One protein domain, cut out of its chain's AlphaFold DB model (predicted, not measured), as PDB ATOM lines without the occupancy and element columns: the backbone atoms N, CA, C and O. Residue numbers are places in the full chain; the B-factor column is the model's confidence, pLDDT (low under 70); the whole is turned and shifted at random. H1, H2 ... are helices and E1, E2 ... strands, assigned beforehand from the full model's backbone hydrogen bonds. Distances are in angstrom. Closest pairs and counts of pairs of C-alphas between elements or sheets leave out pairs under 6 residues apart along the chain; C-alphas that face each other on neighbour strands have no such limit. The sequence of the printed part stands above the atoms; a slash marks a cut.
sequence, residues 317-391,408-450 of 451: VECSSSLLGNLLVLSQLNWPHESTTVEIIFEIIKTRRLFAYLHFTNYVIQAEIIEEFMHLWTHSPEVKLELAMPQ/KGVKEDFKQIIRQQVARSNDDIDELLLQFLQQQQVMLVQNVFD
ATOM      1  N   VAL A 317     156.029 161.162 203.567       79.00
ATOM      2  CA  VAL A 317     154.677 161.442 204.055       79.00
ATOM      3  C   VAL A 317     154.721 162.153 205.411       79.00
ATOM      4  O   VAL A 317     153.875 163.017 205.660       79.00
ATOM      5  N   GLU A 318     155.732 161.884 206.242       81.94
ATOM      6  CA  GLU A 318     155.892 162.445 207.592       81.94
ATOM      7  C   GLU A 318     156.846 163.650 207.664       81.94
ATOM      8  O   GLU A 318     157.191 164.113 208.752       81.94
ATOM      9  N   CYS A 319     157.252 164.214 206.521       89.62
ATOM     10  CA  CYS A 319     158.212 165.318 206.497       89.62
ATOM     11  C   CYS A 319     157.778 166.500 207.404       89.62
ATOM     12  O   CYS A 319     156.620 166.909 207.420       89.62
ATOM     13  N   SER A 320     158.672 167.061 208.219       92.12
ATOM     14  CA  SER A 320     158.265 168.002 209.279       92.12
ATOM     15  C   SER A 320     157.917 169.409 208.753       92.12
ATOM     16  O   SER A 320     158.427 169.850 207.725       92.12
ATOM     17  N   SER A 321     157.104 170.185 209.490       93.69
ATOM     18  CA  SER A 321     156.891 171.616 209.160       93.69
ATOM     19  C   SER A 321     158.194 172.429 209.229       93.69
ATOM     20  O   SER A 321     158.376 173.375 208.467       93.69
ATOM     21  N   SER A 322     159.126 172.015 210.097       93.44
ATOM     22  CA  SER A 322     160.498 172.534 210.174       93.44
ATOM     23  C   SER A 322     161.229 172.400 208.837       93.44
ATOM     24  O   SER A 322     161.797 173.376 208.350       93.44
ATOM     25  N   LEU A 323     161.198 171.209 208.230       95.38
ATOM     26  CA  LEU A 323     161.817 170.947 206.931       95.38
ATOM     27  C   LEU A 323     161.220 171.840 205.843       95.38
ATOM     28  O   LEU A 323     161.971 172.499 205.126       95.38
ATOM     29  N   LEU A 324     159.887 171.880 205.756       96.31
ATOM     30  CA  LEU A 324     159.170 172.702 204.782       96.31
ATOM     31  C   LEU A 324     159.549 174.183 204.919       96.31
ATOM     32  O   LEU A 324     159.929 174.814 203.940       96.31
ATOM     33  N   GLY A 325     159.516 174.723 206.140       96.19
ATOM     34  CA  GLY A 325     159.881 176.113 206.395       96.19
ATOM     35  C   GLY A 325     161.354 176.416 206.114       96.19
ATOM     36  O   GLY A 325     161.661 177.437 205.510       96.19
ATOM     37  N   ASN A 326     162.271 175.514 206.476       96.44
ATOM     38  CA  ASN A 326     163.696 175.681 206.183       96.44
ATOM     39  C   ASN A 326     163.974 175.665 204.673       96.44
ATOM     40  O   ASN A 326     164.779 176.462 204.201       96.44
ATOM     41  N   LEU A 327     163.283 174.817 203.905       96.81
ATOM     42  CA  LEU A 327     163.365 174.838 202.444       96.81
ATOM     43  C   LEU A 327     162.803 176.139 201.859       96.81
ATOM     44  O   LEU A 327     163.453 176.713 200.995       96.81
ATOM     45  N   LEU A 328     161.676 176.654 202.368       97.44
ATOM     46  CA  LEU A 328     161.159 177.965 201.947       97.44
ATOM     47  C   LEU A 328     162.185 179.076 202.177       97.44
ATOM     48  O   LEU A 328     162.374 179.906 201.294       97.44
ATOM     49  N   VAL A 329     162.869 179.078 203.327       97.56
ATOM     50  CA  VAL A 329     163.913 180.067 203.623       97.56
ATOM     51  C   VAL A 329     165.056 179.980 202.609       97.56
ATOM     52  O   VAL A 329     165.431 181.006 202.045       97.56
ATOM     53  N   LEU A 330     165.573 178.773 202.351       97.06
ATOM     54  CA  LEU A 330     166.685 178.534 201.423       97.06
ATOM     55  C   LEU A 330     166.330 178.890 199.968       97.06
ATOM     56  O   LEU A 330     167.149 179.490 199.273       97.06
ATOM     57  N   SER A 331     165.107 178.581 199.523       96.25
ATOM     58  CA  SER A 331     164.635 178.834 198.154       96.25
ATOM     59  C   SER A 331     164.601 180.317 197.767       96.25
ATOM     60  O   SER A 331     164.595 180.634 196.580       96.25
ATOM     61  N   GLN A 332     164.620 181.233 198.741       95.38
ATOM     62  CA  GLN A 332     164.628 182.677 198.479       95.38
ATOM     63  C   GLN A 332     165.910 183.152 197.784       95.38
ATOM     64  O   GLN A 332     165.860 184.139 197.059       95.38
ATOM     65  N   LEU A 333     167.049 182.465 197.971       93.31
ATOM     66  CA  LEU A 333     168.324 182.919 197.396       93.31
ATOM     67  C   LEU A 333     168.342 182.862 195.871       93.31
ATOM     68  O   LEU A 333     168.925 183.724 195.224       93.31
ATOM     69  N   ASN A 334     167.737 181.815 195.315       87.56
ATOM     70  CA  ASN A 334     167.736 181.544 193.883       87.56
ATOM     71  C   ASN A 334     166.343 181.768 193.281       87.56
ATOM     72  O   ASN A 334     165.972 181.120 192.305       87.56
ATOM     73  N   TRP A 335     165.530 182.639 193.885       90.31
ATOM     74  CA  TRP A 335     164.221 182.986 193.337       90.31
ATOM     75  C   TRP A 335     164.384 183.696 191.980       90.31
ATOM     76  O   TRP A 335     165.237 184.580 191.873       90.31
ATOM     77  N   PRO A 336     163.595 183.360 190.937       90.81
ATOM     78  CA  PRO A 336     162.448 182.442 190.908       90.81
ATOM     79  C   PRO A 336     162.771 180.994 190.491       90.81
ATOM     80  O   PRO A 336     161.854 180.203 190.297       90.81
ATOM     81  N   HIS A 337     164.041 180.606 190.343       89.06
ATOM     82  CA  HIS A 337     164.412 179.260 189.878       89.06
ATOM     83  C   HIS A 337     163.918 178.127 190.795       89.06
ATOM     84  O   HIS A 337     163.707 177.012 190.326       89.06
ATOM     85  N   GLU A 338     163.686 178.408 192.079       90.44
ATOM     86  CA  GLU A 338     163.136 177.448 193.048       90.44
ATOM     87  C   GLU A 338     161.601 177.477 193.182       90.44
ATOM     88  O   GLU A 338     161.059 176.855 194.101       90.44
ATOM     89  N   SER A 339     160.875 178.155 192.284       93.44
ATOM     90  CA  SER A 339     159.410 178.287 192.366       93.44
ATOM     91  C   SER A 339     158.689 176.941 192.428       93.44
ATOM     92  O   SER A 339     157.844 176.739 193.295       93.44
ATOM     93  N   THR A 340     159.091 175.965 191.609       93.81
ATOM     94  CA  THR A 340     158.491 174.621 191.610       93.81
ATOM     95  C   THR A 340     158.661 173.911 192.956       93.81
ATOM     96  O   THR A 340     157.754 173.223 193.421       93.81
ATOM     97  N   THR A 341     159.811 174.075 193.619       93.06
ATOM     98  CA  THR A 341     160.031 173.515 194.963       93.06
ATOM     99  C   THR A 341     159.066 174.154 195.968       93.06
ATOM    100  O   THR A 341     158.483 173.456 196.797       93.06
ATOM    101  N   VAL A 342     158.874 175.472 195.878       96.50
ATOM    102  CA  VAL A 342     157.964 176.235 196.743       96.50
ATOM    103  C   VAL A 342     156.500 175.844 196.516       96.50
ATOM    104  O   VAL A 342     155.778 175.625 197.487       96.50
ATOM    105  N   GLU A 343     156.075 175.665 195.265       96.56
ATOM    106  CA  GLU A 343     154.733 175.175 194.919       96.56
ATOM    107  C   GLU A 343     154.454 173.807 195.559       96.56
ATOM    108  O   GLU A 343     153.432 173.628 196.223       96.56
ATOM    109  N   ILE A 344     155.397 172.862 195.445       96.12
ATOM    110  CA  ILE A 344     155.288 171.536 196.076       96.12
ATOM    111  C   ILE A 344     155.126 171.665 197.596       96.12
ATOM    112  O   ILE A 344     154.286 170.987 198.187       96.12
ATOM    113  N   ILE A 345     155.902 172.542 198.242       97.19
ATOM    114  CA  ILE A 345     155.802 172.772 199.690       97.19
ATOM    115  C   ILE A 345     154.401 173.261 200.066       97.19
ATOM    116  O   ILE A 345     153.810 172.751 201.021       97.19
ATOM    117  N   PHE A 346     153.840 174.211 199.317       97.12
ATOM    118  CA  PHE A 346     152.499 174.716 199.594       97.12
ATOM    119  C   PHE A 346     151.406 173.667 199.358       97.12
ATOM    120  O   PHE A 346     150.468 173.596 200.153       97.12
ATOM    121  N   GLU A 347     151.543 172.791 198.362       95.62
ATOM    122  CA  GLU A 347     150.628 171.655 198.177       95.62
ATOM    123  C   GLU A 347     150.683 170.658 199.346       95.62
ATOM    124  O   GLU A 347     149.644 170.178 199.818       95.62
ATOM    125  N   ILE A 348     151.874 170.404 199.896       95.75
ATOM    126  CA  ILE A 348     152.033 169.581 201.103       95.75
ATOM    127  C   ILE A 348     151.335 170.245 202.301       95.75
ATOM    128  O   ILE A 348     150.598 169.577 203.032       95.75
ATOM    129  N   ILE A 349     151.515 171.557 202.494       95.69
ATOM    130  CA  ILE A 349     150.868 172.318 203.578       95.69
ATOM    131  C   ILE A 349     149.339 172.241 203.466       95.69
ATOM    132  O   ILE A 349     148.671 171.924 204.456       95.69
ATOM    133  N   LYS A 350     148.781 172.470 202.268       94.94
ATOM    134  CA  LYS A 350     147.333 172.362 202.002       94.94
ATOM    135  C   LYS A 350     146.808 170.975 202.351       94.94
ATOM    136  O   LYS A 350     145.813 170.847 203.066       94.94
ATOM    137  N   THR A 351     147.510 169.936 201.900       93.69
ATOM    138  CA  THR A 351     147.123 168.537 202.123       93.69
ATOM    139  C   THR A 351     147.109 168.185 203.610       93.69
ATOM    140  O   THR A 351     146.167 167.557 204.093       93.69
ATOM    141  N   ARG A 352     148.124 168.626 204.364       92.62
ATOM    142  CA  ARG A 352     148.255 168.338 205.802       92.62
ATOM    143  C   ARG A 352     147.376 169.204 206.693       92.62
ATOM    144  O   ARG A 352     147.143 168.837 207.843       92.62
ATOM    145  N   ARG A 353     146.894 170.341 206.180       93.88
ATOM    146  CA  ARG A 353     146.049 171.310 206.899       93.88
ATOM    147  C   ARG A 353     146.678 171.871 208.178       93.88
ATOM    148  O   ARG A 353     145.980 172.429 209.024       93.88
ATOM    149  N   LEU A 354     147.988 171.731 208.331       91.69
ATOM    150  CA  LEU A 354     148.742 172.227 209.470       91.69
ATOM    151  C   LEU A 354     150.151 172.582 209.013       91.69
ATOM    152  O   LEU A 354     150.832 171.767 208.391       91.69
ATOM    153  N   PHE A 355     150.589 173.783 209.372       95.06
ATOM    154  CA  PHE A 355     151.964 174.215 209.201       95.06
ATOM    155  C   PHE A 355     152.383 175.115 210.359       95.06
ATOM    156  O   PHE A 355     151.769 176.154 210.606       95.06
ATOM    157  N   ALA A 356     153.444 174.710 211.054       93.44
ATOM    158  CA  ALA A 356     154.028 175.463 212.156       93.44
ATOM    159  C   ALA A 356     155.497 175.772 211.864       93.44
ATOM    160  O   ALA A 356     156.319 174.861 211.734       93.44
ATOM    161  N   TYR A 357     155.839 177.057 211.776       94.31
ATOM    162  CA  TYR A 357     157.209 177.488 211.521       94.31
ATOM    163  C   TYR A 357     157.548 178.758 212.296       94.31
ATOM    164  O   TYR A 357     157.245 179.885 211.901       94.31
ATOM    165  N   LEU A 358     158.224 178.566 213.430       90.44
ATOM    166  CA  LEU A 358     158.528 179.643 214.373       90.44
ATOM    167  C   LEU A 358     159.614 180.607 213.875       90.44
ATOM    168  O   LEU A 358     159.820 181.664 214.460       90.44
ATOM    169  N   HIS A 359     160.306 180.268 212.791       92.81
ATOM    170  CA  HIS A 359     161.338 181.117 212.206       92.81
ATOM    171  C   HIS A 359     160.830 181.965 211.033       92.81
ATOM    172  O   HIS A 359     161.603 182.737 210.464       92.81
ATOM    173  N   PHE A 360     159.532 181.875 210.706       94.44
ATOM    174  CA  PHE A 360     158.905 182.625 209.616       94.44
ATOM    175  C   PHE A 360     159.217 184.121 209.700       94.44
ATOM    176  O   PHE A 360     159.744 184.701 208.757       94.44
ATOM    177  N   THR A 361     158.967 184.730 210.862       92.81
ATOM    178  CA  THR A 361     159.120 186.178 211.042       92.81
ATOM    179  C   THR A 361     160.560 186.662 211.047       92.81
ATOM    180  O   THR A 361     160.786 187.865 210.934       92.81
ATOM    181  N   ASN A 362     161.527 185.752 211.144       93.94
ATOM    182  CA  ASN A 362     162.940 186.094 211.107       93.94
ATOM    183  C   ASN A 362     163.479 186.040 209.677       93.94
ATOM    184  O   ASN A 362     164.239 186.932 209.301       93.94
ATOM    185  N   TYR A 363     163.053 185.054 208.878       96.00
ATOM    186  CA  TYR A 363     163.758 184.701 207.644       96.00
ATOM    187  C   TYR A 363     162.923 184.684 206.360       96.00
ATOM    188  O   TYR A 363     163.517 184.617 205.290       96.00
ATOM    189  N   VAL A 364     161.590 184.730 206.407       96.44
ATOM    190  CA  VAL A 364     160.769 184.708 205.182       96.44
ATOM    191  C   VAL A 364     160.392 186.132 204.787       96.44
ATOM    192  O   VAL A 364     159.530 186.739 205.415       96.44
ATOM    193  N   ILE A 365     161.046 186.650 203.747       96.38
ATOM    194  CA  ILE A 365     160.898 188.028 203.252       96.38
ATOM    195  C   ILE A 365     160.489 188.108 201.769       96.38
ATOM    196  O   ILE A 365     160.078 189.172 201.309       96.38
ATOM    197  N   GLN A 366     160.564 187.005 201.012       96.62
ATOM    198  CA  GLN A 366     160.214 186.987 199.586       96.62
ATOM    199  C   GLN A 366     158.714 187.240 199.376       96.62
ATOM    200  O   GLN A 366     157.876 186.466 199.840       96.62
ATOM    201  N   ALA A 367     158.383 188.301 198.634       95.19
ATOM    202  CA  ALA A 367     157.013 188.799 198.484       95.19
ATOM    203  C   ALA A 367     156.028 187.737 197.964       95.19
ATOM    204  O   ALA A 367     154.962 187.572 198.546       95.19
ATOM    205  N   GLU A 368     156.413 186.976 196.937       95.94
ATOM    206  CA  GLU A 368     155.570 185.926 196.340       95.94
ATOM    207  C   GLU A 368     155.288 184.779 197.328       95.94
ATOM    208  O   GLU A 368     154.161 184.306 197.435       95.94
ATOM    209  N   ILE A 369     156.273 184.388 198.147       96.69
ATOM    210  CA  ILE A 369     156.073 183.377 199.200       96.69
ATOM    211  C   ILE A 369     155.121 183.911 200.279       96.69
ATOM    212  O   ILE A 369     154.250 183.189 200.765       96.69
ATOM    213  N   ILE A 370     155.279 185.177 200.674       96.62
ATOM    214  CA  ILE A 370     154.415 185.819 201.673       96.62
ATOM    215  C   ILE A 370     152.973 185.934 201.158       96.62
ATOM    216  O   ILE A 370     152.026 185.709 201.918       96.62
ATOM    217  N   GLU A 371     152.802 186.265 199.880       96.12
ATOM    218  CA  GLU A 371     151.502 186.325 199.216       96.12
ATOM    219  C   GLU A 371     150.805 184.962 199.230       96.12
ATOM    220  O   GLU A 371     149.636 184.892 199.611       96.12
ATOM    221  N   GLU A 372     151.523 183.871 198.955       95.88
ATOM    222  CA  GLU A 372     150.971 182.514 199.039       95.88
ATOM    223  C   GLU A 372     150.488 182.156 200.455       95.88
ATOM    224  O   GLU A 372     149.405 181.585 200.622       95.88
ATOM    225  N   PHE A 373     151.207 182.560 201.509       96.06
ATOM    226  CA  PHE A 373     150.715 182.398 202.886       96.06
ATOM    227  C   PHE A 373     149.442 183.211 203.156       96.06
ATOM    228  O   PHE A 373     148.531 182.726 203.834       96.06
ATOM    229  N   MET A 374     149.356 184.434 202.629       94.56
ATOM    230  CA  MET A 374     148.154 185.262 202.742       94.56
ATOM    231  C   MET A 374     146.975 184.650 201.971       94.56
ATOM    232  O   MET A 374     145.839 184.655 202.463       94.56
ATOM    233  N   HIS A 375     147.239 184.092 200.790       94.88
ATOM    234  CA  HIS A 375     146.257 183.399 199.971       94.88
ATOM    235  C   HIS A 375     145.719 182.156 200.689       94.88
ATOM    236  O   HIS A 375     144.501 182.034 200.835       94.88
ATOM    237  N   LEU A 376     146.603 181.298 201.215       94.19
ATOM    238  CA  LEU A 376     146.240 180.124 202.016       94.19
ATOM    239  C   LEU A 376     145.361 180.486 203.205       94.19
ATOM    240  O   LEU A 376     144.310 179.888 203.413       94.19
ATOM    241  N   TRP A 377     145.764 181.497 203.969       91.25
ATOM    242  CA  TRP A 377     145.013 181.929 205.140       91.25
ATOM    243  C   TRP A 377     143.612 182.460 204.796       91.25
ATOM    244  O   TRP A 377     142.668 182.291 205.569       91.25
ATOM    245  N   THR A 378     143.466 183.103 203.635       90.88
ATOM    246  CA  THR A 378     142.200 183.712 203.199       90.88
ATOM    247  C   THR A 378     141.246 182.694 202.577       90.88
ATOM    248  O   THR A 378     140.043 182.753 202.835       90.88
ATOM    249  N   HIS A 379     141.767 181.772 201.764       91.69
ATOM    250  CA  HIS A 379     140.961 180.894 200.910       91.69
ATOM    251  C   HIS A 379     140.914 179.434 201.379       91.69
ATOM    252  O   HIS A 379     140.087 178.676 200.876       91.69
ATOM    253  N   SER A 380     141.739 179.042 202.353       91.44
ATOM    254  CA  SER A 380     141.792 177.680 202.901       91.44
ATOM    255  C   SER A 380     141.643 177.704 204.430       91.44
ATOM    256  O   SER A 380     142.606 177.439 205.153       91.44
ATOM    257  N   PRO A 381     140.449 178.042 204.966       86.19
ATOM    258  CA  PRO A 381     140.223 178.211 206.408       86.19
ATOM    259  C   PRO A 381     140.469 176.936 207.234       86.19
ATOM    260  O   PRO A 381     140.635 177.003 208.451       86.19
ATOM    261  N   GLU A 382     140.472 175.770 206.592       90.56
ATOM    262  CA  GLU A 382     140.812 174.481 207.185       90.56
ATOM    263  C   GLU A 382     142.306 174.311 207.491       90.56
ATOM    264  O   GLU A 382     142.650 173.451 208.304       90.56
ATOM    265  N   VAL A 383     143.184 175.109 206.872       92.25
ATOM    266  CA  VAL A 383     144.634 175.060 207.087       92.25
ATOM    267  C   VAL A 383     145.001 175.896 208.311       92.25
ATOM    268  O   VAL A 383     144.813 177.111 208.347       92.25
ATOM    269  N   LYS A 384     145.574 175.251 209.329       90.44
ATOM    270  CA  LYS A 384     146.086 175.927 210.526       90.44
ATOM    271  C   LYS A 384     147.528 176.381 210.309       90.44
ATOM    272  O   LYS A 384     148.402 175.553 210.062       90.44
ATOM    273  N   LEU A 385     147.769 177.685 210.438       92.12
ATOM    274  CA  LEU A 385     149.093 178.298 210.315       92.12
ATOM    275  C   LEU A 385     149.571 178.820 211.674       92.12
ATOM    276  O   LEU A 385     148.924 179.677 212.274       92.12
ATOM    277  N   GLU A 386     150.722 178.336 212.133       90.56
ATOM    278  CA  GLU A 386     151.387 178.783 213.360       90.56
ATOM    279  C   GLU A 386     152.728 179.445 213.008       90.56
ATOM    280  O   GLU A 386     153.775 178.799 212.917       90.56
ATOM    281  N   LEU A 387     152.685 180.758 212.777       88.25
ATOM    282  CA  LEU A 387     153.853 181.593 212.483       88.25
ATOM    283  C   LEU A 387     154.209 182.373 213.757       88.25
ATOM    284  O   LEU A 387     153.350 183.053 214.317       88.25
ATOM    285  N   ALA A 388     155.438 182.254 214.269       71.31
ATOM    286  CA  ALA A 388     155.781 182.911 215.537       71.31
ATOM    287  C   ALA A 388     155.827 184.437 215.414       71.31
ATOM    288  O   ALA A 388     156.296 184.979 214.416       71.31
ATOM    289  N   MET A 389     155.440 185.123 216.489       61.44
ATOM    290  CA  MET A 389     155.626 186.565 216.653       61.44
ATOM    291  C   MET A 389     157.058 186.872 217.116       61.44
ATOM    292  O   MET A 389     157.550 186.195 218.025       61.44
ATOM    293  N   PRO A 390     157.723 187.914 216.587       47.28
ATOM    294  CA  PRO A 390     158.974 188.387 217.161       47.28
ATOM    295  C   PRO A 390     158.732 188.855 218.607       47.28
ATOM    296  O   PRO A 390     157.899 189.720 218.866       47.28
ATOM    297  N   GLN A 391     159.426 188.205 219.547       46.94
ATOM    298  CA  GLN A 391     159.634 188.540 220.966       46.94
ATOM    299  C   GLN A 391     158.788 189.687 221.565       46.94
ATOM    300  O   GLN A 391     159.303 190.736 221.943       46.94
ATOM    301  N   LYS A 408     139.351 187.314 216.615       61.00
ATOM    302  CA  LYS A 408     139.650 188.643 216.048       61.00
ATOM    303  C   LYS A 408     141.098 189.054 216.315       61.00
ATOM    304  O   LYS A 408     141.714 189.626 215.423       61.00
ATOM    305  N   GLY A 409     141.623 188.740 217.501       65.62
ATOM    306  CA  GLY A 409     143.029 188.972 217.842       65.62
ATOM    307  C   GLY A 409     143.959 188.188 216.922       65.62
ATOM    308  O   GLY A 409     144.794 188.786 216.257       65.62
ATOM    309  N   VAL A 410     143.699 186.888 216.756       71.62
ATOM    310  CA  VAL A 410     144.485 186.013 215.868       71.62
ATOM    311  C   VAL A 410     144.483 186.512 214.417       71.62
ATOM    312  O   VAL A 410     145.515 186.469 213.747       71.62
ATOM    313  N   LYS A 411     143.347 187.025 213.913       77.12
ATOM    314  CA  LYS A 411     143.277 187.567 212.547       77.12
ATOM    315  C   LYS A 411     144.095 188.845 212.357       77.12
ATOM    316  O   LYS A 411     144.708 189.011 211.302       77.12
ATOM    317  N   GLU A 412     144.079 189.754 213.326       82.00
ATOM    318  CA  GLU A 412     144.877 190.982 213.247       82.00
ATOM    319  C   GLU A 412     146.368 190.704 213.463       82.00
ATOM    320  O   GLU A 412     147.186 191.262 212.733       82.00
ATOM    321  N   ASP A 413     146.714 189.770 214.353       84.00
ATOM    322  CA  ASP A 413     148.094 189.332 214.584       84.00
ATOM    323  C   ASP A 413     148.704 188.732 213.306       84.00
ATOM    324  O   ASP A 413     149.796 189.124 212.892       84.00
ATOM    325  N   PHE A 414     147.974 187.848 212.610       88.06
ATOM    326  CA  PHE A 414     148.439 187.277 211.342       88.06
ATOM    327  C   PHE A 414     148.653 188.355 210.273       88.06
ATOM    328  O   PHE A 414     149.713 188.423 209.652       88.06
ATOM    329  N   LYS A 415     147.683 189.260 210.081       89.81
ATOM    330  CA  LYS A 415     147.836 190.374 209.130       89.81
ATOM    331  C   LYS A 415     149.017 191.273 209.488       89.81
ATOM    332  O   LYS A 415     149.679 191.789 208.590       89.81
ATOM    333  N   GLN A 416     149.276 191.487 210.775       90.12
ATOM    334  CA  GLN A 416     150.427 192.251 211.234       90.12
ATOM    335  C   GLN A 416     151.743 191.543 210.892       90.12
ATOM    336  O   GLN A 416     152.637 192.203 210.364       90.12
ATOM    337  N   ILE A 417     151.843 190.227 211.115       90.12
ATOM    338  CA  ILE A 417     152.996 189.411 210.701       90.12
ATOM    339  C   ILE A 417     153.258 189.574 209.199       90.12
ATOM    340  O   ILE A 417     154.375 189.907 208.805       90.12
ATOM    341  N   ILE A 418     152.225 189.397 208.368       93.81
ATOM    342  CA  ILE A 418     152.337 189.509 206.907       93.81
ATOM    343  C   ILE A 418     152.811 190.910 206.503       93.81
ATOM    344  O   ILE A 418     153.783 191.034 205.763       93.81
ATOM    345  N   ARG A 419     152.203 191.977 207.041       92.88
ATOM    346  CA  ARG A 419     152.629 193.363 206.762       92.88
ATOM    347  C   ARG A 419     154.087 193.614 207.148       92.88
ATOM    348  O   ARG A 419     154.790 194.299 206.414       92.88
ATOM    349  N   GLN A 420     154.535 193.078 208.285       92.06
ATOM    350  CA  GLN A 420     155.922 193.215 208.730       92.06
ATOM    351  C   GLN A 420     156.896 192.502 207.789       92.06
ATOM    352  O   GLN A 420     157.936 193.072 207.482       92.06
ATOM    353  N   GLN A 421     156.565 191.303 207.298       93.25
ATOM    354  CA  GLN A 421     157.440 190.605 206.351       93.25
ATOM    355  C   GLN A 421     157.451 191.262 204.969       93.25
ATOM    356  O   GLN A 421     158.520 191.416 204.391       93.25
ATOM    357  N   VAL A 422     156.307 191.749 204.471       94.00
ATOM    358  CA  VAL A 422     156.268 192.520 203.214       94.00
ATOM    359  C   VAL A 422     157.118 193.788 203.322       94.00
ATOM    360  O   VAL A 422     157.822 194.134 202.381       94.00
ATOM    361  N   ALA A 423     157.121 194.466 204.474       93.88
ATOM    362  CA  ALA A 423     157.970 195.642 204.685       93.88
ATOM    363  C   ALA A 423     159.480 195.330 204.629       93.88
ATOM    364  O   ALA A 423     160.276 196.236 204.392       93.88
ATOM    365  N   ARG A 424     159.861 194.062 204.827       94.81
ATOM    366  CA  ARG A 424     161.238 193.550 204.792       94.81
ATOM    367  C   ARG A 424     161.636 192.949 203.444       94.81
ATOM    368  O   ARG A 424     162.740 192.435 203.322       94.81
ATOM    369  N   SER A 425     160.784 193.012 202.419       91.56
ATOM    370  CA  SER A 425     161.055 192.362 201.126       91.56
ATOM    371  C   SER A 425     162.292 192.895 200.392       91.56
ATOM    372  O   SER A 425     162.763 192.257 199.458       91.56
ATOM    373  N   ASN A 426     162.809 194.058 200.802       90.31
ATOM    374  CA  ASN A 426     164.030 194.666 200.268       90.31
ATOM    375  C   ASN A 426     165.256 194.484 201.186       90.31
ATOM    376  O   ASN A 426     166.304 195.068 200.906       90.31
ATOM    377  N   ASP A 427     165.127 193.740 202.291       94.12
ATOM    378  CA  ASP A 427     166.258 193.405 203.160       94.12
ATOM    379  C   ASP A 427     167.297 192.572 202.380       94.12
ATOM    380  O   ASP A 427     166.975 191.865 201.422       94.12
ATOM    381  N   ASP A 428     168.564 192.639 202.797       92.81
ATOM    382  CA  ASP A 428     169.645 191.890 202.150       92.81
ATOM    383  C   ASP A 428     169.502 190.378 202.408       92.81
ATOM    384  O   ASP A 428     169.783 189.881 203.505       92.81
ATOM    385  N   ILE A 429     169.085 189.643 201.372       93.69
ATOM    386  CA  ILE A 429     168.903 188.189 201.425       93.69
ATOM    387  C   ILE A 429     170.210 187.438 201.720       93.69
ATOM    388  O   ILE A 429     170.172 186.399 202.383       93.69
ATOM    389  N   ASP A 430     171.368 187.967 201.300       93.19
ATOM    390  CA  ASP A 430     172.666 187.336 201.549       93.19
ATOM    391  C   ASP A 430     172.995 187.369 203.047       93.19
ATOM    392  O   ASP A 430     173.453 186.372 203.615       93.19
ATOM    393  N   GLU A 431     172.761 188.507 203.707       93.31
ATOM    394  CA  GLU A 431     172.959 188.638 205.157       93.31
ATOM    395  C   GLU A 431     171.945 187.816 205.943       93.31
ATOM    396  O   GLU A 431     172.297 187.145 206.918       93.31
ATOM    397  N   LEU A 432     170.689 187.829 205.503       95.19
ATOM    398  CA  LEU A 432     169.618 187.093 206.153       95.19
ATOM    399  C   LEU A 432     169.868 185.577 206.116       95.19
ATOM    400  O   LEU A 432     169.735 184.902 207.141       95.19
ATOM    401  N   LEU A 433     170.298 185.036 204.973       95.44
ATOM    402  CA  LEU A 433     170.644 183.619 204.865       95.44
ATOM    403  C   LEU A 433     171.945 183.268 205.571       95.44
ATOM    404  O   LEU A 433     172.032 182.198 206.171       95.44
ATOM    405  N   LEU A 434     172.936 184.157 205.574       94.88
ATOM    406  CA  LEU A 434     174.135 183.956 206.381       94.88
ATOM    407  C   LEU A 434     173.775 183.788 207.866       94.88
ATOM    408  O   LEU A 434     174.243 182.846 208.509       94.88
ATOM    409  N   GLN A 435     172.904 184.651 208.393       95.19
ATOM    410  CA  GLN A 435     172.409 184.550 209.767       95.19
ATOM    411  C   GLN A 435     171.609 183.264 209.992       95.19
ATOM    412  O   GLN A 435     171.831 182.580 210.994       95.19
ATOM    413  N   PHE A 436     170.730 182.898 209.056       96.56
ATOM    414  CA  PHE A 436     169.962 181.655 209.126       96.56
ATOM    415  C   PHE A 436     170.878 180.431 209.243       96.56
ATOM    416  O   PHE A 436     170.729 179.638 210.173       96.56
ATOM    417  N   LEU A 437     171.870 180.306 208.356       96.25
ATOM    418  CA  LEU A 437     172.800 179.176 208.347       96.25
ATOM    419  C   LEU A 437     173.660 179.108 209.615       96.25
ATOM    420  O   LEU A 437     173.979 178.015 210.083       96.25
ATOM    421  N   GLN A 438     174.022 180.258 210.190       94.06
ATOM    422  CA  GLN A 438     174.779 180.326 211.442       94.06
ATOM    423  C   GLN A 438     173.932 179.951 212.665       94.06
ATOM    424  O   GLN A 438     174.420 179.265 213.560       94.06
ATOM    425  N   GLN A 439     172.674 180.395 212.726       94.38
ATOM    426  CA  GLN A 439     171.820 180.203 213.903       94.38
ATOM    427  C   GLN A 439     171.076 178.865 213.899       94.38
ATOM    428  O   GLN A 439     170.836 178.300 214.963       94.38
ATOM    429  N   GLN A 440     170.709 178.349 212.721       93.25
ATOM    430  CA  GLN A 440     169.859 177.161 212.575       93.25
ATOM    431  C   GLN A 440     170.636 175.895 212.187       93.25
ATOM    432  O   GLN A 440     170.043 174.899 211.779       93.25
ATOM    433  N   GLN A 441     171.965 175.894 212.343       89.00
ATOM    434  CA  GLN A 441     172.830 174.776 211.952       89.00
ATOM    435  C   GLN A 441     172.381 173.431 212.551       89.00
ATOM    436  O   GLN A 441     172.312 172.438 211.834       89.00
ATOM    437  N   VAL A 442     172.030 173.397 213.842       89.19
ATOM    438  CA  VAL A 442     171.581 172.168 214.529       89.19
ATOM    439  C   VAL A 442     170.277 171.636 213.930       89.19
ATOM    440  O   VAL A 442     170.154 170.440 213.684       89.19
ATOM    441  N   MET A 443     169.328 172.525 213.637       89.25
ATOM    442  CA  MET A 443     168.042 172.174 213.032       89.25
ATOM    443  C   MET A 443     168.213 171.665 211.593       89.25
ATOM    444  O   MET A 443     167.527 170.739 211.174       89.25
ATOM    445  N   LEU A 444     169.150 172.239 210.832       92.12
ATOM    446  CA  LEU A 444     169.482 171.771 209.483       92.12
ATOM    447  C   LEU A 444     170.118 170.373 209.510       92.12
ATOM    448  O   LEU A 444     169.753 169.529 208.695       92.12
ATOM    449  N   VAL A 445     171.012 170.110 210.469       91.38
ATOM    450  CA  VAL A 445     171.590 168.775 210.708       91.38
ATOM    451  C   VAL A 445     170.481 167.769 211.019       91.38
ATOM    452  O   VAL A 445     170.409 166.731 210.366       91.38
ATOM    453  N   GLN A 446     169.581 168.092 211.951       89.94
ATOM    454  CA  GLN A 446     168.420 167.259 212.288       89.94
ATOM    455  C   GLN A 446     167.562 166.974 211.056       89.94
ATOM    456  O   GLN A 446     167.342 165.821 210.709       89.94
ATOM    457  N   ASN A 447     167.186 168.002 210.293       88.88
ATOM    458  CA  ASN A 447     166.402 167.804 209.079       88.88
ATOM    459  C   ASN A 447     167.111 166.922 208.038       88.88
ATOM    460  O   ASN A 447     166.422 166.237 207.290       88.88
ATOM    461  N   VAL A 448     168.449 166.895 207.971       87.56
ATOM    462  CA  VAL A 448     169.193 166.008 207.055       87.56
ATOM    463  C   VAL A 448     169.338 164.582 207.594       87.56
ATOM    464  O   VAL A 448     169.212 163.642 206.808       87.56
ATOM    465  N   PHE A 449     169.525 164.377 208.899       87.50
ATOM    466  CA  PHE A 449     169.833 163.050 209.461       87.50
ATOM    467  C   PHE A 449     168.675 162.338 210.158       87.50
ATOM    468  O   PHE A 449     168.701 161.109 210.229       87.50
ATOM    469  N   ASP A 450     167.668 163.066 210.631       78.81
ATOM    470  CA  ASP A 450     166.495 162.460 211.249       78.81
ATOM    471  C   ASP A 450     165.686 161.717 210.180       78.81
ATOM    472  O   ASP A 450     165.549 162.181 209.037       78.81
TER     473      ASP A 450
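Overview. This is residues 317 to 391 and 408 to 450 of the 451 residues of the protein "Integrator complex subunit 10" of Anopheles maculatus (UniProt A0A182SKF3). A small ribbon of two parallel strands, E1 and E2, sits in a curved row of four nearly aligned helices, H1, H2, H4 and H5; H6 and H7 lie at the end toward which the strands run. The printed part has 118 residues, mostly helix in class, in the order H1 H2 E1 H3 H4 E2 H5 H6 H7. It is compact, with a radius of gyration of the C-alphas of 13.7 A and spans of 36 by 34 by 30 A.

Arrangement. Begin at E1, residues 354 to 357, parallel to E2, residues 384 to 387, where N 355 and O 384 are within hydrogen-bond range at 2.9 A. Between them come H3, residues 360 to 363, and H4, residues 367 to 379: a strand-helix-strand unit, two parallel strands joined through helices, with a right-handed crossover. H1, residues 321 to 331, and H2, residues 339 to 352, form a helical hairpin; they touch at Leu 324 and Ile 345, closest C-alphas 6.1 A, through residues 339 to 345 of H2 alone. H2 and H4 only just touch, with 3 pairs of C-alphas within 8 A, the closest those of Val 342 and Ile 369 at 7.8 A. H5, residues 408 to 423, touches H4 with residues 418 to 422 alone, at a shallow tilt of 18 degrees, opposite ways; the closest C-alphas, of Ala 367 and Val 422, are 6.1 A apart. H6, residues 429 to 439, only just touches H3 with 3 such pairs, closest Tyr 363 and Leu 432, 6.5 A; H7, residues 441 to 449, only just touches H1 with 3, closest Leu 323 and Asn 447, 6.0 A. Every O i to N i+4 pair is within hydrogen-bond range in H1, H2, H4, H5, H6 and H7; H3 is too short for one.

Along the chain. Find C-alpha 321 at (156.891, 171.616, 209.160), where H1 begins, and C-alpha 449 at (169.833, 163.050, 209.461), where H7 ends. H5 is 22.7 A long, H2 20.1 A and H4 18.1 A.

Size, cuts and confidence. Residues 392 to 407 are not printed; C-alphas 391 and 408 are 20.6 A apart across the cut. Of the links printed whole, none is long. Residues 389 to 391 and 408 to 409 are under pLDDT 70.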